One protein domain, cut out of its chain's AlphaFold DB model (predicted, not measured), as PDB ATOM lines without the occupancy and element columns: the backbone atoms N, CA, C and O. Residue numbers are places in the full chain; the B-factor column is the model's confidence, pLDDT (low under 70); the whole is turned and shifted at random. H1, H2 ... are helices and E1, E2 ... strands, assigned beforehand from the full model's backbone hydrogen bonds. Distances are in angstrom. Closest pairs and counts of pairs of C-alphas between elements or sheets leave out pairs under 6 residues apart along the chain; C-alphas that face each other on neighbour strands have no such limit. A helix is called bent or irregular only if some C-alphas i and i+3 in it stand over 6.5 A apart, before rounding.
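What this domain is: This is residues 5 to 22 and 38 to 154 of the 172 residues of an uncharacterized protein of Cytobacillus horneckiae (UniProt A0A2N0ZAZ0). One twisted wall of six antiparallel strands has three helices, H2, H3 and H6, over one face, while its other face is largely bare. From that barer side residues 14 to 22 stick out, of which 14 to 20 belong to H1; H4 lies beyond the E5 edge, and H5 near the first residue of E3 and the last of E4. The printed part has 135 residues with six named helices and six named strands, in the order E1 H1 E2 H2 H3 E3 E4 E5 H4 H5 H6 E6. The sheet's order is E2 E1 E6 E3 E4 E5, and the class is mixed, helices and strands. The whole is compact, with a radius of gyration of the C-alphas of 15.8 A and spans of 46 by 34 by 25 A.

How they stand to each other: E1, residues 5 to 9, has as antiparallel neighbours E2, residues 38 to 41, with N 5 and O 40 2.9 A apart, and E6, residues 148 to 153, with N 6 and O 151 2.7 A apart. H1, residues 10 to 20, only grazes the sheet, with its residues 10 to 13. H2, residues 42 to 51, and H3, residues 66 to 75, each only graze the sheet; they are close but not clearly touching, with the C-alphas of Phe 49 and Met 69 closest at 6.7 A, and run opposite ways at a shallow tilt of 12 degrees. H2 is only just irregular: C-alphas 43 and 46 are 6.9 A apart. E3, residues 80 to 85, E4, residues 88 to 93, and E5, residues 97 to 101, form a meander, each strand the antiparallel neighbour of the one before, in two hairpins; N 83 and O 90 are 2.9 A apart, N 91 and O 98 2.8 A. E6 and E3 are antiparallel, with N 152 and O 82 2.8 A apart. H4, residues 109 to 115, only grazes the sheet; H5, residues 123 to 126, is only just not on it, with 4 pairs of C-alphas within 10 A. H6, residues 130 to 140, lies over E3 at a height over the sheet of 9.9 A, from a local plane through just 6 of its C-alphas. H6 touches H3 at a steep tilt of 50 degrees, opposite ways, with the C-alphas of Met 68 and Leu 139 closest at 5.5 A. In H1, H3, H4 and H6 every O i to N i+4 pair is within hydrogen-bond range, in H2 4 of 6; H5 is too short for such a pair.

Where its parts are: E1 begins at C-alpha 5 (296.149, 25.023, -32.744), and E6 ends at C-alpha 153 (300.407, 28.953, -29.854). E3 is 16.3 A long, E4 and E6 16.2 A each, H6 15.3 A, H1 15.2 A and H2 15.1 A.

The domain as a whole: The C-alphas farthest apart, of Asn 59 and Glu 121, are 47.3 A apart. Residues 23 to 37 are not printed, and C-alphas 22 and 38 are 18.4 A apart across this cut. The link from H2 to H3 is long, 14 residues. The model's pLDDT is under 70 at residues 96, 102 to 107 and 116 to 125.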
ATOM      1  N   LEU A   5     297.526  24.542 -32.764       95.62
ATOM      2  CA  LEU A   5     296.149  25.023 -32.744       95.62
ATOM      3  C   LEU A   5     295.463  24.369 -31.558       95.62
ATOM      4  O   LEU A   5     295.521  23.153 -31.401       95.62
ATOM      5  N   ILE A   6     294.812  25.160 -30.729       93.88
ATOM      6  CA  ILE A   6     294.058  24.703 -29.576       93.88
ATOM      7  C   ILE A   6     292.614  25.132 -29.794       93.88
ATOM      8  O   ILE A   6     292.347  26.294 -30.102       93.88
ATOM      9  N   ILE A   7     291.690  24.184 -29.669       93.38
ATOM     10  CA  ILE A   7     290.260  24.414 -29.890       93.38
ATOM     11  C   ILE A   7     289.485  23.912 -28.680       93.38
ATOM     12  O   ILE A   7     289.683  22.780 -28.234       93.38
ATOM     13  N   GLY A   8     288.583  24.740 -28.161       90.31
ATOM     14  CA  GLY A   8     287.687  24.407 -27.057       90.31
ATOM     15  C   GLY A   8     286.234  24.758 -27.368       90.31
ATOM     16  O   GLY A   8     285.961  25.711 -28.094       90.31
ATOM     17  N   CYS A   9     285.301  23.998 -26.794       90.44
ATOM     18  CA  CYS A   9     283.875  24.325 -26.817       90.44
ATOM     19  C   CYS A   9     283.518  25.143 -25.574       90.44
ATOM     20  O   CYS A   9     283.655  24.649 -24.452       90.44
ATOM     21  N   SER A  10     283.057  26.377 -25.768       87.56
ATOM     22  CA  SER A  10     282.761  27.314 -24.679       87.56
ATOM     23  C   SER A  10     281.671  26.793 -23.749       87.56
ATOM     24  O   SER A  10     281.864  26.798 -22.537       87.56
ATOM     25  N   SER A  11     280.585  26.241 -24.300       86.38
ATOM     26  CA  SER A  11     279.475  25.702 -23.502       86.38
ATOM     27  C   SER A  11     279.918  24.559 -22.586       86.38
ATOM     28  O   SER A  11     279.575  24.546 -21.409       86.38
ATOM     29  N   CYS A  12     280.736  23.627 -23.090       87.19
ATOM     30  CA  CYS A  12     281.242  22.523 -22.271       87.19
ATOM     31  C   CYS A  12     282.242  22.997 -21.212       87.19
ATOM     32  O   CYS A  12     282.266  22.454 -20.110       87.19
ATOM     33  N   MET A  13     283.068  24.001 -21.529       84.00
ATOM     34  CA  MET A  13     283.973  24.599 -20.544       84.00
ATOM     35  C   MET A  13     283.195  25.272 -19.408       84.00
ATOM     36  O   MET A  13     283.536  25.073 -18.243       84.00
ATOM     37  N   GLU A  14     282.141  26.023 -19.730       83.88
ATOM     38  CA  GLU A  14     281.280  26.683 -18.746       83.88
ATOM     39  C   GLU A  14     280.521  25.670 -17.877       83.88
ATOM     40  O   GLU A  14     280.572  25.741 -16.648       83.88
ATOM     41  N   GLU A  15     279.881  24.675 -18.494       85.00
ATOM     42  CA  GLU A  15     279.152  23.626 -17.778       85.00
ATOM     43  C   GLU A  15     280.064  22.858 -16.811       85.00
ATOM     44  O   GLU A  15     279.705  22.624 -15.653       85.00
ATOM     45  N   LEU A  16     281.272  22.494 -17.249       80.12
ATOM     46  CA  LEU A  16     282.225  21.774 -16.405       80.12
ATOM     47  C   LEU A  16     282.790  22.658 -15.293       80.12
ATOM     48  O   LEU A  16     282.910  22.182 -14.165       80.12
ATOM     49  N   SER A  17     283.053  23.938 -15.565       80.25
ATOM     50  CA  SER A  17     283.436  24.907 -14.532       80.25
ATOM     51  C   SER A  17     282.372  25.005 -13.437       80.25
ATOM     52  O   SER A  17     282.699  24.998 -12.251       80.25
ATOM     53  N   ASN A  18     281.095  25.032 -13.821       82.38
ATOM     54  CA  ASN A  18     279.979  25.154 -12.886       82.38
ATOM     55  C   ASN A  18     279.704  23.857 -12.108       82.38
ATOM     56  O   ASN A  18     279.352  23.904 -10.931       82.38
ATOM     57  N   THR A  19     279.858  22.692 -12.741       83.06
ATOM     58  CA  THR A  19     279.477  21.397 -12.144       83.06
ATOM     59  C   THR A  19     280.612  20.685 -11.416       83.06
ATOM     60  O   THR A  19     280.361  19.941 -10.466       83.06
ATOM     61  N   LYS A  20     281.859  20.862 -11.861       80.62
ATOM     62  CA  LYS A  20     283.051  20.202 -11.297       80.62
ATOM     63  C   LYS A  20     283.974  21.167 -10.563       80.62
ATOM     64  O   LYS A  20     284.908  20.710  -9.906       80.62
ATOM     65  N   GLY A  21     283.687  22.463 -10.633       75.44
ATOM     66  CA  GLY A  21     284.533  23.503 -10.078       75.44
ATOM     67  C   GLY A  21     285.820  23.686 -10.876       75.44
ATOM     68  O   GLY A  21     286.071  23.042 -11.898       75.44
ATOM     69  N   VAL A  22     286.654  24.584 -10.373       78.12
ATOM     70  CA  VAL A  22     287.960  24.915 -10.939       78.12
ATOM     71  C   VAL A  22     289.028  24.717  -9.876       78.12
ATOM     72  O   VAL A  22     288.800  24.965  -8.691       78.12
ATOM     73  N   THR A  38     291.281  20.588 -27.272       90.75
ATOM     74  CA  THR A  38     292.055  19.678 -28.117       90.75
ATOM     75  C   THR A  38     293.175  20.453 -28.789       90.75
ATOM     76  O   THR A  38     292.944  21.541 -29.314       90.75
ATOM     77  N   SER A  39     294.389  19.901 -28.760       93.12
ATOM     78  CA  SER A  39     295.569  20.509 -29.371       93.12
ATOM     79  C   SER A  39     295.978  19.748 -30.628       93.12
ATOM     80  O   SER A  39     296.060  18.522 -30.611       93.12
ATOM     81  N   TYR A  40     296.259  20.489 -31.695       95.56
ATOM     82  CA  TYR A  40     296.668  19.984 -32.998       95.56
ATOM     83  C   TYR A  40     298.008  20.596 -33.387       95.56
ATOM     84  O   TYR A  40     298.197  21.812 -33.295       95.56
ATOM     85  N   SER A  41     298.936  19.756 -33.834       95.06
ATOM     86  CA  SER A  41     300.196  20.211 -34.421       95.06
ATOM     87  C   SER A  41     300.013  20.590 -35.897       95.06
ATOM     88  O   SER A  41     298.973  20.311 -36.494       95.06
ATOM     89  N   GLU A  42     301.029  21.203 -36.515       93.44
ATOM     90  CA  GLU A  42     300.983  21.563 -37.943       93.44
ATOM     91  C   GLU A  42     300.723  20.338 -38.843       93.44
ATOM     92  O   GLU A  42     299.970  20.439 -39.811       93.44
ATOM     93  N   SER A  43     301.268  19.163 -38.497       93.56
ATOM     94  CA  SER A  43     301.044  17.926 -39.260       93.56
ATOM     95  C   SER A  43     299.607  17.406 -39.181       93.56
ATOM     96  O   SER A  43     299.160  16.725 -40.103       93.56
ATOM     97  N   ASP A  44     298.867  17.755 -38.128       95.25
ATOM     98  CA  ASP A  44     297.496  17.278 -37.918       95.25
ATOM     99  C   ASP A  44     296.456  18.169 -38.611       95.25
ATOM    100  O   ASP A  44     295.312  17.749 -38.812       95.25
ATOM    101  N   LEU A  45     296.839  19.390 -39.011       94.69
ATOM    102  CA  LEU A  45     295.919  20.388 -39.563       94.69
ATOM    103  C   LEU A  45     295.197  19.899 -40.814       94.69
ATOM    104  O   LEU A  45     294.005  20.139 -40.960       94.69
ATOM    105  N   THR A  46     295.888  19.175 -41.697       94.88
ATOM    106  CA  THR A  46     295.264  18.662 -42.928       94.88
ATOM    107  C   THR A  46     294.097  17.731 -42.602       94.88
ATOM    108  O   THR A  46     293.018  17.860 -43.176       94.88
ATOM    109  N   ILE A  47     294.290  16.821 -41.644       95.44
ATOM    110  CA  ILE A  47     293.255  15.869 -41.226       95.44
ATOM    111  C   ILE A  47     292.131  16.602 -40.488       95.44
ATOM    112  O   ILE A  47     290.957  16.342 -40.746       95.44
ATOM    113  N   LEU A  48     292.476  17.544 -39.607       96.38
ATOM    114  CA  LEU A  48     291.510  18.380 -38.898       96.38
ATOM    115  C   LEU A  48     290.608  19.164 -39.860       96.38
ATOM    116  O   LEU A  48     289.395  19.201 -39.680       96.38
ATOM    117  N   PHE A  49     291.189  19.788 -40.881       96.25
ATOM    118  CA  PHE A  49     290.450  20.594 -41.846       96.25
ATOM    119  C   PHE A  49     289.488  19.754 -42.688       96.25
ATOM    120  O   PHE A  49     288.378  20.207 -42.954       96.25
ATOM    121  N   LEU A  50     289.885  18.530 -43.050       94.81
ATOM    122  CA  LEU A  50     289.035  17.589 -43.784       94.81
ATOM    123  C   LEU A  50     287.883  17.043 -42.934       94.81
ATOM    124  O   LEU A  50     286.776  16.892 -43.437       94.81
ATOM    125  N   ASN A  51     288.146  16.737 -41.663       96.25
ATOM    126  CA  ASN A  51     287.165  16.088 -40.789       96.25
ATOM    127  C   ASN A  51     286.307  17.069 -39.985       96.25
ATOM    128  O   ASN A  51     285.339  16.645 -39.355       96.25
ATOM    129  N   HIS A  52     286.672  18.352 -39.995       96.44
ATOM    130  CA  HIS A  52     286.164  19.367 -39.082       96.44
ATOM    131  C   HIS A  52     286.470  19.050 -37.608       96.44
ATOM    132  O   HIS A  52     286.852  17.935 -37.238       96.44
ATOM    133  N   TYR A  53     286.359  20.051 -36.734       95.81
ATOM    134  CA  TYR A  53     286.519  19.803 -35.305       95.81
ATOM    135  C   TYR A  53     285.187  19.367 -34.705       95.81
ATOM    136  O   TYR A  53     284.184  20.057 -34.864       95.81
ATOM    137  N   LYS A  54     285.180  18.258 -33.965       94.75
ATOM    138  CA  LYS A  54     284.008  17.787 -33.227       94.75
ATOM    139  C   LYS A  54     284.298  17.799 -31.734       94.75
ATOM    140  O   LYS A  54     285.240  17.152 -31.282       94.75
ATOM    141  N   CYS A  55     283.476  18.511 -30.965       91.62
ATOM    142  CA  CYS A  55     283.599  18.545 -29.513       91.62
ATOM    143  C   CYS A  55     283.372  17.136 -28.938       91.62
ATOM    144  O   CYS A  55     282.297  16.568 -29.154       91.62
ATOM    145  N   PRO A  56     284.321  16.579 -28.165       88.62
ATOM    146  CA  PRO A  56     284.205  15.216 -27.646       88.62
ATOM    147  C   PRO A  56     283.136  15.059 -26.552       88.62
ATOM    148  O   PRO A  56     282.790  13.935 -26.205       88.62
ATOM    149  N   PHE A  57     282.607  16.162 -26.011       88.56
ATOM    150  CA  PHE A  57     281.643  16.143 -24.905       88.56
ATOM    151  C   PHE A  57     280.194  16.321 -25.369       88.56
ATOM    152  O   PHE A  57     279.319  15.581 -24.932       88.56
ATOM    153  N   CYS A  58     279.931  17.281 -26.263       90.75
ATOM    154  CA  CYS A  58     278.574  17.597 -26.727       90.75
ATOM    155  C   CYS A  58     278.309  17.223 -28.190       90.75
ATOM    156  O   CYS A  58     277.201  17.424 -28.673       90.75
ATOM    157  N   ASN A  59     279.306  16.692 -28.910       91.31
ATOM    158  CA  ASN A  59     279.235  16.361 -30.337       91.31
ATOM    159  C   ASN A  59     278.953  17.536 -31.293       91.31
ATOM    160  O   ASN A  59     278.812  17.283 -32.489       91.31
ATOM    161  N   ASN A  60     278.925  18.787 -30.818       93.69
ATOM    162  CA  ASN A  60     278.861  19.961 -31.692       93.69
ATOM    163  C   ASN A  60     280.091  20.025 -32.604       93.69
ATOM    164  O   ASN A  60     281.190  19.632 -32.202       93.69
ATOM    165  N   THR A  61     279.906  20.561 -33.808       95.69
ATOM    166  CA  THR A  61     280.946  20.629 -34.838       95.69
ATOM    167  C   THR A  61     281.321  22.078 -35.126       95.69
ATOM    168  O   THR A  61     280.446  22.921 -35.318       95.69
ATOM    169  N   LEU A  62     282.622  22.361 -35.167       96.00
ATOM    170  CA  LEU A  62     283.197  23.562 -35.761       96.00
ATOM    171  C   LEU A  62     283.666  23.198 -37.168       96.00
ATOM    172  O   LEU A  62     284.667  22.495 -37.344       96.00
ATOM    173  N   GLU A  63     282.920  23.669 -38.158       97.00
ATOM    174  CA  GLU A  63     283.267  23.511 -39.566       97.00
ATOM    175  C   GLU A  63     284.399  24.471 -39.934       97.00
ATOM    176  O   GLU A  63     284.400  25.636 -39.546       97.00
ATOM    177  N   PHE A  64     285.378  23.974 -40.686       96.44
ATOM    178  CA  PHE A  64     286.456  24.805 -41.213       96.44
ATOM    179  C   PHE A  64     286.118  25.227 -42.631       96.44
ATOM    180  O   PHE A  64     285.965  24.382 -43.512       96.44
ATOM    181  N   THR A  65     286.067  26.533 -42.866       96.12
ATOM    182  CA  THR A  65     285.944  27.082 -44.215       96.12
ATOM    183  C   THR A  65     287.316  27.173 -44.893       96.12
ATOM    184  O   THR A  65     288.349  27.222 -44.211       96.12
ATOM    185  N   PRO A  66     287.386  27.263 -46.235       95.31
ATOM    186  CA  PRO A  66     288.655  27.472 -46.936       95.31
ATOM    187  C   PRO A  66     289.425  28.713 -46.459       95.31
ATOM    188  O   PRO A  66     290.659  28.717 -46.448       95.31
ATOM    189  N   LEU A  67     288.708  29.765 -46.043       93.62
ATOM    190  CA  LEU A  67     289.312  30.977 -45.497       93.62
ATOM    191  C   LEU A  67     289.974  30.695 -44.147       93.62
ATOM    192  O   LEU A  67     291.147  31.032 -43.974       93.62
ATOM    193  N   MET A  68     289.272  30.007 -43.238       95.12
ATOM    194  CA  MET A  68     289.837  29.602 -41.949       95.12
ATOM    195  C   MET A  68     291.106  28.773 -42.135       95.12
ATOM    196  O   MET A  68     292.136  29.085 -41.543       95.12
ATOM    197  N   MET A  69     291.059  27.757 -43.003       95.38
ATOM    198  CA  MET A  69     292.203  26.879 -43.278       95.38
ATOM    199  C   MET A  69     293.427  27.678 -43.741       95.38
ATOM    200  O   MET A  69     294.535  27.506 -43.222       95.38
ATOM    201  N   LYS A  70     293.223  28.593 -44.699       94.19
ATOM    202  CA  LYS A  70     294.279  29.452 -45.245       94.19
ATOM    203  C   LYS A  70     294.877  30.356 -44.170       94.19
ATOM    204  O   LYS A  70     296.102  30.452 -44.065       94.19
ATOM    205  N   VAL A  71     294.031  31.025 -43.389       93.81
ATOM    206  CA  VAL A  71     294.484  31.988 -42.381       93.81
ATOM    207  C   VAL A  71     295.181  31.281 -41.221       93.81
ATOM    208  O   VAL A  71     296.291  31.672 -40.871       93.81
ATOM    209  N   ILE A  72     294.606  30.206 -40.676       94.81
ATOM    210  CA  ILE A  72     295.216  29.429 -39.586       94.81
ATOM    211  C   ILE A  72     296.609  28.942 -40.001       94.81
ATOM    212  O   ILE A  72     297.581  29.179 -39.286       94.81
ATOM    213  N   THR A  73     296.738  28.359 -41.196       93.62
ATOM    214  CA  THR A  73     298.034  27.884 -41.713       93.62
ATOM    215  C   THR A  73     299.056  29.018 -41.835       93.62
ATOM    216  O   THR A  73     300.238  28.836 -41.539       93.62
ATOM    217  N   LYS A  74     298.620  30.217 -42.244       92.50
ATOM    218  CA  LYS A  74     299.485  31.404 -42.306       92.50
ATOM    219  C   LYS A  74     299.930  31.858 -40.910       92.50
ATOM    220  O   LYS A  74     301.091  32.234 -40.744       92.50
ATOM    221  N   LEU A  75     299.028  31.833 -39.930       90.94
ATOM    222  CA  LEU A  75     299.268  32.303 -38.562       90.94
ATOM    223  C   LEU A  75     300.177  31.367 -37.752       90.94
ATOM    224  O   LEU A  75     300.932  31.842 -36.910       90.94
ATOM    225  N   PHE A  76     300.204  30.069 -38.062       91.56
ATOM    226  CA  PHE A  76     301.104  29.088 -37.426       91.56
ATOM    227  C   PHE A  76     302.595  29.442 -37.497       91.56
ATOM    228  O   PHE A  76     303.392  28.964 -36.686       91.56
ATOM    229  N   LYS A  77     302.975  30.262 -38.480       89.56
ATOM    230  CA  LYS A  77     304.363  30.649 -38.770       89.56
ATOM    231  C   LYS A  77     304.713  32.044 -38.253       89.56
ATOM    232  O   LYS A  77     305.706  32.622 -38.685       89.56
ATOM    233  N   LYS A  78     303.870  32.628 -37.396       90.44
ATOM    234  CA  LYS A  78     304.015  34.011 -36.927       90.44
ATOM    235  C   LYS A  78     304.655  34.086 -35.550       90.44
ATOM    236  O   LYS A  78     304.407  33.196 -34.748       90.44
ATOM    237  N   PRO A  79     305.454  35.120 -35.234       89.56
ATOM    238  CA  PRO A  79     306.196  35.227 -33.973       89.56
ATOM    239  C   PRO A  79     305.334  35.725 -32.798       89.56
ATOM    240  O   PRO A  79     305.786  36.503 -31.960       89.56
ATOM    241  N   TYR A  80     304.070  35.310 -32.745       88.88
ATOM    242  CA  TYR A  80     303.127  35.682 -31.700       88.88
ATOM    243  C   TYR A  80     302.080  34.587 -31.501       88.88
ATOM    244  O   TYR A  80     301.724  33.863 -32.431       88.88
ATOM    245  N   HIS A  81     301.583  34.486 -30.274       91.19
ATOM    246  CA  HIS A  81     300.400  33.705 -29.942       91.19
ATOM    247  C   HIS A  81     299.141  34.514 -30.231       91.19
ATOM    248  O   HIS A  81     299.154  35.746 -30.164       91.19
ATOM    249  N   LEU A  82     298.048  33.810 -30.493       91.25
ATOM    250  CA  LEU A  82     296.743  34.390 -30.775       91.25
ATOM    251  C   LEU A  82     295.667  33.615 -30.019       91.25
ATOM    252  O   LEU A  82     295.635  32.393 -30.105       91.25
ATOM    253  N   GLU A  83     294.765  34.292 -29.324       90.50
ATOM    254  CA  GLU A  83     293.566  33.686 -28.738       90.50
ATOM    255  C   GLU A  83     292.335  34.519 -29.103       90.50
ATOM    256  O   GLU A  83     292.330  35.740 -28.976       90.50
ATOM    257  N   PHE A  84     291.279  33.844 -29.549       87.31
ATOM    258  CA  PHE A  84     289.976  34.439 -29.814       87.31
ATOM    259  C   PHE A  84     289.021  34.125 -28.665       87.31
ATOM    260  O   PHE A  84     288.824  32.956 -28.307       87.31
ATOM    261  N   LYS A  85     288.417  35.160 -28.075       74.31
ATOM    262  CA  LYS A  85     287.592  35.004 -26.875       74.31
ATOM    263  C   LYS A  85     286.582  36.136 -26.727       74.31
ATOM    264  O   LYS A  85     286.996  37.281 -26.663       74.31
ATOM    265  N   ASN A  86     285.296  35.819 -26.551       71.81
ATOM    266  CA  ASN A  86     284.253  36.759 -26.093       71.81
ATOM    267  C   ASN A  86     284.348  38.160 -26.723       71.81
ATOM    268  O   ASN A  86     284.497  39.155 -26.021       71.81
ATOM    269  N   ASP A  87     284.305  38.216 -28.050       73.62
ATOM    270  CA  ASP A  87     284.399  39.446 -28.835       73.62
ATOM    271  C   ASP A  87     285.742  40.219 -28.742       73.62
ATOM    272  O   ASP A  87     285.847  41.397 -29.112       73.62
ATOM    273  N   LEU A  88     286.794  39.549 -28.270       80.88
ATOM    274  CA  LEU A  88     288.154  40.058 -28.137       80.88
ATOM    275  C   LEU A  88     289.153  39.134 -28.841       80.88
ATOM    276  O   LEU A  88     288.981  37.913 -28.925       80.88
ATOM    277  N   ILE A  89     290.241  39.740 -29.302       84.69
ATOM    278  CA  ILE A  89     291.422  39.046 -29.806       84.69
ATOM    279  C   ILE A  89     292.579  39.354 -28.864       84.69
ATOM    280  O   ILE A  89     292.956  40.514 -28.702       84.69
ATOM    281  N   GLU A  90     293.173  38.328 -28.273       86.69
ATOM    282  CA  GLU A  90     294.417  38.450 -27.521       86.69
ATOM    283  C   GLU A  90     295.605  38.089 -28.405       86.69
ATOM    284  O   GLU A  90     295.632  37.032 -29.034       86.69
ATOM    285  N   ILE A  91     296.611  38.958 -28.419       86.75
ATOM    286  CA  ILE A  91     297.865  38.752 -29.137       86.75
ATOM    287  C   ILE A  91     298.991  38.842 -28.120       86.75
ATOM    288  O   ILE A  91     299.203  39.890 -27.506       86.75
ATOM    289  N   SER A  92     299.722  37.747 -27.940       85.38
ATOM    290  CA  SER A  92     300.867  37.698 -27.030       85.38
ATOM    291  C   SER A  92     302.152  37.538 -27.828       85.38
ATOM    292  O   SER A  92     302.331  36.568 -28.560       85.38
ATOM    293  N   THR A  93     303.041  38.519 -27.706       81.69
ATOM    294  CA  THR A  93     304.321  38.566 -28.423       81.69
ATOM    295  C   THR A  93     305.484  38.351 -27.447       81.69
ATOM    296  O   THR A  93     305.298  38.339 -26.227       81.69
ATOM    297  N   ASN A  94     306.714  38.254 -27.960       72.75
ATOM    298  CA  ASN A  94     307.916  38.316 -27.118       72.75
ATOM    299  C   ASN A  94     308.030  39.645 -26.336       72.75
ATOM    300  O   ASN A  94     308.656  39.686 -25.275       72.75
ATOM    301  N   GLY A  95     307.404  40.720 -26.821       71.38
ATOM    302  CA  GLY A  95     307.342  42.025 -26.169       71.38
ATOM    303  C   GLY A  95     306.012  42.234 -25.428       71.38
ATOM    304  O   GLY A  95     305.722  41.483 -24.488       71.38
ATOM    305  N   PRO A  96     305.221  43.264 -25.792       67.50
ATOM    306  CA  PRO A  96     303.922  43.515 -25.183       67.50
ATOM    307  C   PRO A  96     302.884  42.476 -25.631       67.50
ATOM    308  O   PRO A  96     302.815  42.100 -26.804       67.50
ATOM    309  N   SER A  97     302.055  42.034 -24.686       74.88
ATOM    310  CA  SER A  97     300.788  41.361 -24.993       74.88
ATOM    311  C   SER A  97     299.678  42.405 -25.057       74.88
ATOM    312  O   SER A  97     299.743  43.417 -24.358       74.88
ATOM    313  N   MET A  98     298.682  42.185 -25.905       77.88
ATOM    314  CA  MET A  98     297.594  43.133 -26.127       77.88
ATOM    315  C   MET A  98     296.269  42.413 -26.336       77.88
ATOM    316  O   MET A  98     296.231  41.291 -26.841       77.88
ATOM    317  N   THR A  99     295.191  43.116 -26.015       78.94
ATOM    318  CA  THR A  99     293.822  42.675 -26.258       78.94
ATOM    319  C   THR A  99     293.139  43.702 -27.144       78.94
ATOM    320  O   THR A  99     293.151  44.894 -26.845       78.94
ATOM    321  N   ILE A 100     292.567  43.243 -28.252       77.00
ATOM    322  CA  ILE A 100     291.952  44.090 -29.266       77.00
ATOM    323  C   ILE A 100     290.453  43.789 -29.287       77.00
ATOM    324  O   ILE A 100     290.073  42.645 -29.555       77.00
ATOM    325  N   PRO A 101     289.590  44.784 -29.030       72.75
ATOM    326  CA  PRO A 101     288.162  44.614 -29.217       72.75
ATOM    327  C   PRO A 101     287.825  44.591 -30.706       72.75
ATOM    328  O   PRO A 101     288.340  45.385 -31.497       72.75
ATOM    329  N   LEU A 102     286.924  43.694 -31.098       66.44
ATOM    330  CA  LEU A 102     286.586  43.500 -32.511       66.44
ATOM    331  C   LEU A 102     285.898  44.699 -33.152       66.44
ATOM    332  O   LEU A 102     286.064  44.962 -34.338       66.44
ATOM    333  N   ASN A 103     285.174  45.465 -32.341       62.28
ATOM    334  CA  ASN A 103     284.396  46.611 -32.798       62.28
ATOM    335  C   ASN A 103     285.254  47.868 -33.006       62.28
ATOM    336  O   ASN A 103     284.722  48.910 -33.382       62.28
ATOM    337  N   ALA A 104     286.569  47.804 -32.758       61.06
ATOM    338  CA  ALA A 104     287.446  48.964 -32.891       61.06
ATOM    339  C   ALA A 104     287.671  49.399 -34.348       61.06
ATOM    340  O   ALA A 104     288.144  50.510 -34.575       61.06
ATOM    341  N   GLY A 105     287.355  48.547 -35.338       55.44
ATOM    342  CA  GLY A 105     287.520  48.876 -36.760       55.44
ATOM    343  C   GLY A 105     288.955  49.260 -37.135       55.44
ATOM    344  O   GLY A 105     289.178  50.001 -38.092       55.44
ATOM    345  N   THR A 106     289.943  48.819 -36.352       59.12
ATOM    346  CA  THR A 106     291.319  49.287 -36.488       59.12
ATOM    347  C   THR A 106     292.037  48.564 -37.612       59.12
ATOM    348  O   THR A 106     292.318  47.374 -37.523       59.12
ATOM    349  N   SER A 107     292.421  49.323 -38.636       62.03
ATOM    350  CA  SER A 107     293.286  48.868 -39.728       62.03
ATOM    351  C   SER A 107     294.749  48.681 -39.309       62.03
ATOM    352  O   SER A 107     295.542  48.169 -40.096       62.03
ATOM    353  N   SER A 108     295.123  49.097 -38.089       70.44
ATOM    354  CA  SER A 108     296.477  48.957 -37.556       70.44
ATOM    355  C   SER A 108     296.507  48.841 -36.030       70.44
ATOM    356  O   SER A 108     296.026  49.721 -35.314       70.44
ATOM    357  N   ILE A 109     297.165  47.789 -35.534       74.94
ATOM    358  CA  ILE A 109     297.459  47.586 -34.107       74.94
ATOM    359  C   ILE A 109     298.353  48.695 -33.559       74.94
ATOM    360  O   ILE A 109     298.147  49.175 -32.447       74.94
ATOM    361  N   LYS A 110     299.335  49.137 -34.349       73.38
ATOM    362  CA  LYS A 110     300.241  50.215 -33.955       73.38
ATOM    363  C   LYS A 110     299.462  51.486 -33.628       73.38
ATOM    364  O   LYS A 110     299.675  52.090 -32.580       73.38
ATOM    365  N   SER A 111     298.527  51.864 -34.501       73.00
ATOM    366  CA  SER A 111     297.669  53.032 -34.293       73.00
ATOM    367  C   SER A 111     296.810  52.898 -33.035       73.00
ATOM    368  O   SER A 111     296.713  53.866 -32.282       73.00
ATOM    369  N   LEU A 112     296.255  51.708 -32.769       74.94
ATOM    370  CA  LEU A 112     295.515  51.426 -31.535       74.94
ATOM    371  C   LEU A 112     296.402  51.662 -30.301       74.94
ATOM    372  O   LEU A 112     296.054  52.462 -29.437       74.94
ATOM    373  N   LEU A 113     297.582  51.044 -30.255       73.38
ATOM    374  CA  LEU A 113     298.502  51.147 -29.117       73.38
ATOM    375  C   LEU A 113     298.986  52.585 -28.886       73.38
ATOM    376  O   LEU A 113     298.973  53.064 -27.751       73.38
ATOM    377  N   CYS A 114     299.347  53.308 -29.950       72.19
ATOM    378  CA  CYS A 114     299.731  54.714 -29.835       72.19
ATOM    379  C   CYS A 114     298.575  55.590 -29.328       72.19
ATOM    380  O   CYS A 114     298.810  56.488 -28.521       72.19
ATOM    381  N   SER A 115     297.331  55.316 -29.744       73.56
ATOM    382  CA  SER A 115     296.149  56.041 -29.248       73.56
ATOM    383  C   SER A 115     295.874  55.790 -27.761       73.56
ATOM    384  O   SER A 115     295.368  56.672 -27.073       73.56
ATOM    385  N   SER A 116     296.287  54.632 -27.239       67.06
ATOM    386  CA  SER A 116     296.240  54.296 -25.811       67.06
ATOM    387  C   SER A 116     297.434  54.843 -25.011       67.06
ATOM    388  O   SER A 116     297.610  54.483 -23.850       67.06
ATOM    389  N   GLY A 117     298.270  55.700 -25.610       62.97
ATOM    390  CA  GLY A 117     299.418  56.323 -24.946       62.97
ATOM    391  C   GLY A 117     300.672  55.447 -24.875       62.97
ATOM    392  O   GLY A 117     301.652  55.838 -24.239       62.97
ATOM    393  N   VAL A 118     300.682  54.286 -25.540       68.50
ATOM    394  CA  VAL A 118     301.852  53.403 -25.587       68.50
ATOM    395  C   VAL A 118     302.864  53.953 -26.591       68.50
ATOM    396  O   VAL A 118     302.597  54.045 -27.792       68.50
ATOM    397  N   LYS A 119     304.062  54.291 -26.106       63.84
ATOM    398  CA  LYS A 119     305.213  54.592 -26.963       63.84
ATOM    399  C   LYS A 119     305.889  53.288 -27.363       63.84
ATOM    400  O   LYS A 119     306.433  52.578 -26.523       63.84
ATOM    401  N   LEU A 120     305.827  52.973 -28.650       65.88
ATOM    402  CA  LEU A 120     306.424  51.777 -29.232       65.88
ATOM    403  C   LEU A 120     307.817  52.125 -29.761       65.88
ATOM    404  O   LEU A 120     307.971  52.508 -30.917       65.88
ATOM    405  N   GLU A 121     308.835  52.022 -28.913       60.69
ATOM    406  CA  GLU A 121     310.230  52.073 -29.362       60.69
ATOM    407  C   GLU A 121     310.630  50.662 -29.823       60.69
ATOM    408  O   GLU A 121     310.600  49.719 -29.038       60.69
ATOM    409  N   ASN A 122     310.932  50.494 -31.116       61.91
ATOM    410  CA  ASN A 122     311.363  49.230 -31.747       61.91
ATOM    411  C   ASN A 122     310.370  48.046 -31.689       61.91
ATOM    412  O   ASN A 122     310.733  46.924 -32.024       61.91
ATOM    413  N   ALA A 123     309.107  48.261 -31.304       63.56
ATOM    414  CA  ALA A 123     308.123  47.177 -31.210       63.56
ATOM    415  C   ALA A 123     307.503  46.772 -32.560       63.56
ATOM    416  O   ALA A 123     306.864  45.725 -32.639       63.56
ATOM    417  N   ASP A 124     307.691  47.569 -33.619       65.06
ATOM    418  CA  ASP A 124     307.097  47.324 -34.941       65.06
ATOM    419  C   ASP A 124     307.467  45.946 -35.515       65.06
ATOM    420  O   ASP A 124     306.641  45.321 -36.173       65.06
ATOM    421  N   GLU A 125     308.671  45.443 -35.226       67.81
ATOM    422  CA  GLU A 125     309.154  44.140 -35.714       67.81
ATOM    423  C   GLU A 125     308.430  42.942 -35.081       67.81
ATOM    424  O   GLU A 125     308.487  41.825 -35.597       67.81
ATOM    425  N   HIS A 126     307.735  43.164 -33.964       72.31
ATOM    426  CA  HIS A 126     307.046  42.121 -33.207       72.31
ATOM    427  C   HIS A 126     305.521  42.226 -33.289       72.31
ATOM    428  O   HIS A 126     304.822  41.336 -32.803       72.31
ATOM    429  N   LEU A 127     304.996  43.298 -33.891       79.00
ATOM    430  CA  LEU A 127     303.563  43.512 -34.048       79.00
ATOM    431  C   LEU A 127     303.056  42.914 -35.370       79.00
ATOM    432  O   LEU A 127     303.758  42.968 -36.380       79.00
ATOM    433  N   PRO A 128     301.815  42.394 -35.406       85.19
ATOM    434  CA  PRO A 128     301.190  42.007 -36.662       85.19
ATOM    435  C   PRO A 128     301.064  43.206 -37.612       85.19
ATOM    436  O   PRO A 128     300.630  44.296 -37.228       85.19
ATOM    437  N   SER A 129     301.397  42.983 -38.877       85.50
ATOM    438  CA  SER A 129     301.155  43.921 -39.972       85.50
ATOM    439  C   SER A 129     299.657  44.140 -40.204       85.50
ATOM    440  O   SER A 129     298.832  43.283 -39.896       85.50
ATOM    441  N   ASN A 130     299.286  45.252 -40.843       84.12
ATOM    442  CA  ASN A 130     297.882  45.563 -41.148       84.12
ATOM    443  C   ASN A 130     297.174  44.443 -41.941       84.12
ATOM    444  O   ASN A 130     295.997  44.170 -41.725       84.12
ATOM    445  N   GLN A 131     297.892  43.757 -42.838       86.38
ATOM    446  CA  GLN A 131     297.327  42.617 -43.561       86.38
ATOM    447  C   GLN A 131     297.053  41.431 -42.631       86.38
ATOM    448  O   GLN A 131     296.040  40.760 -42.784       86.38
ATOM    449  N   GLU A 132     297.942  41.157 -41.676       87.94
ATOM    450  CA  GLU A 132     297.735  40.088 -40.694       87.94
ATOM    451  C   GLU A 132     296.592  40.418 -39.745       87.94
ATOM    452  O   GLU A 132     295.808  39.534 -39.427       87.94
ATOM    453  N   VAL A 133     296.447  41.684 -39.359       86.06
ATOM    454  CA  VAL A 133     295.294  42.165 -38.591       86.06
ATOM    455  C   VAL A 133     293.992  41.876 -39.339       86.06
ATOM    456  O   VAL A 133     293.079  41.281 -38.772       86.06
ATOM    457  N   ASN A 134     293.929  42.203 -40.632       86.62
ATOM    458  CA  ASN A 134     292.766  41.883 -41.463       86.62
ATOM    459  C   ASN A 134     292.527  40.373 -41.571       86.62
ATOM    460  O   ASN A 134     291.387  39.931 -41.483       86.62
ATOM    461  N   ASP A 135     293.581  39.573 -41.741       89.00
ATOM    462  CA  ASP A 135     293.448  38.116 -41.790       89.00
ATOM    463  C   ASP A 135     292.886  37.565 -40.468       89.00
ATOM    464  O   ASP A 135     292.014  36.702 -40.490       89.00
ATOM    465  N   ILE A 136     293.337  38.087 -39.323       89.62
ATOM    466  CA  ILE A 136     292.843  37.714 -37.991       89.62
ATOM    467  C   ILE A 136     291.358  38.070 -37.839       89.62
ATOM    468  O   ILE A 136     290.584  37.234 -37.375       89.62
ATOM    469  N   TYR A 137     290.942  39.271 -38.258       87.44
ATOM    470  CA  TYR A 137     289.529  39.665 -38.238       87.44
ATOM    471  C   TYR A 137     288.671  38.793 -39.156       87.44
ATOM    472  O   TYR A 137     287.599  38.350 -38.753       87.44
ATOM    473  N   ASN A 138     289.169  38.496 -40.357       86.81
ATOM    474  CA  ASN A 138     288.502  37.601 -41.296       86.81
ATOM    475  C   ASN A 138     288.365  36.185 -40.725       86.81
ATOM    476  O   ASN A 138     287.336  35.552 -40.903       86.81
ATOM    477  N   LEU A 139     289.382  35.674 -40.022       90.44
ATOM    478  CA  LEU A 139     289.278  34.387 -39.337       90.44
ATOM    479  C   LEU A 139     288.215  34.436 -38.239       90.44
ATOM    480  O   LEU A 139     287.409  33.517 -38.146       90.44
ATOM    481  N   PHE A 140     288.192  35.500 -37.436       88.25
ATOM    482  CA  PHE A 140     287.193  35.661 -36.387       88.25
ATOM    483  C   PHE A 140     285.759  35.652 -36.939       88.25
ATOM    484  O   PHE A 140     284.886  35.031 -36.344       88.25
ATOM    485  N   SER A 141     285.506  36.291 -38.087       87.94
ATOM    486  CA  SER A 141     284.159  36.339 -38.675       87.94
ATOM    487  C   SER A 141     283.632  34.996 -39.192       87.94
ATOM    488  O   SER A 141     282.444  34.891 -39.480       87.94
ATOM    489  N   GLU A 142     284.484  33.976 -39.321       92.00
ATOM    490  CA  GLU A 142     284.115  32.676 -39.901       92.00
ATOM    491  C   GLU A 142     283.612  31.663 -38.865       92.00
ATOM    492  O   GLU A 142     283.179  30.573 -39.237       92.00
ATOM    493  N   PHE A 143     283.660  31.983 -37.569       90.50
ATOM    494  CA  PHE A 143     283.159  31.091 -36.527       90.50
ATOM    495  C   PHE A 143     282.444  31.850 -35.413       90.50
ATOM    496  O   PHE A 143     282.709  33.016 -35.137       90.50
ATOM    497  N   ASP A 144     281.538  31.157 -34.728       89.25
ATOM    498  CA  ASP A 144     280.882  31.706 -33.547       89.25
ATOM    499  C   ASP A 144     281.817  31.634 -32.331       89.25
ATOM    500  O   ASP A 144     281.969  30.584 -31.697       89.25
ATOM    501  N   SER A 145     282.426  32.766 -31.981       84.69
ATOM    502  CA  SER A 145     283.321  32.888 -30.828       84.69
ATOM    503  C   SER A 145     282.633  32.729 -29.472       84.69
ATOM    504  O   SER A 145     283.315  32.613 -28.453       84.69
ATOM    505  N   LYS A 146     281.294  32.764 -29.425       85.25
ATOM    506  CA  LYS A 146     280.544  32.437 -28.207       85.25
ATOM    507  C   LYS A 146     280.498  30.931 -27.993       85.25
ATOM    508  O   LYS A 146     280.536  30.485 -26.852       85.25
ATOM    509  N   SER A 147     280.475  30.160 -29.076       89.19
ATOM    510  CA  SER A 147     280.451  28.694 -29.043       89.19
ATOM    511  C   SER A 147     281.847  28.071 -28.999       89.19
ATOM    512  O   SER A 147     282.030  27.009 -28.392       89.19
ATOM    513  N   TRP A 148     282.839  28.725 -29.608       90.50
ATOM    514  CA  TRP A 148     284.179  28.174 -29.794       90.50
ATOM    515  C   TRP A 148     285.273  29.124 -29.320       90.50
ATOM    516  O   TRP A 148     285.289  30.308 -29.646       90.50
ATOM    517  N   ASN A 149     286.245  28.565 -28.607       89.69
ATOM    518  CA  ASN A 149     287.508  29.221 -28.304       89.69
ATOM    519  C   ASN A 149     288.587  28.620 -29.205       89.69
ATOM    520  O   ASN A 149     288.767  27.401 -29.240       89.69
ATOM    521  N   ILE A 150     289.283  29.483 -29.938       92.44
ATOM    522  CA  ILE A 150     290.375  29.098 -30.830       92.44
ATOM    523  C   ILE A 150     291.624  29.839 -30.377       92.44
ATOM    524  O   ILE A 150     291.606  31.056 -30.185       92.44
ATOM    525  N   ARG A 151     292.724  29.105 -30.240       93.12
ATOM    526  CA  ARG A 151     294.032  29.645 -29.888       93.12
ATOM    527  C   ARG A 151     295.108  29.062 -30.787       93.12
ATOM    528  O   ARG A 151     295.102  27.872 -31.080       93.12
ATOM    529  N   ILE A 152     296.047  29.895 -31.203       94.00
ATOM    530  CA  ILE A 152     297.257  29.498 -31.913       94.00
ATOM    531  C   ILE A 152     298.433  29.833 -31.007       94.00
ATOM    532  O   ILE A 152     298.697  31.003 -30.730       94.00
ATOM    533  N   GLU A 153     299.136  28.803 -30.553       92.38
ATOM    534  CA  GLU A 153     300.407  28.953 -29.854       92.38
ATOM    535  C   GLU A 153     301.544  28.810 -30.860       92.38
ATOM    536  O   GLU A 153     301.620  27.820 -31.589       92.38
ATOM    537  N   SER A 154     302.423  29.802 -30.924       91.31
ATOM    538  CA  SER A 154     303.517  29.827 -31.885       91.31
ATOM    539  C   SER A 154     304.800  29.217 -31.324       91.31
ATOM    540  O   SER A 154     305.172  29.442 -30.175       91.31
TER     541      SER A 154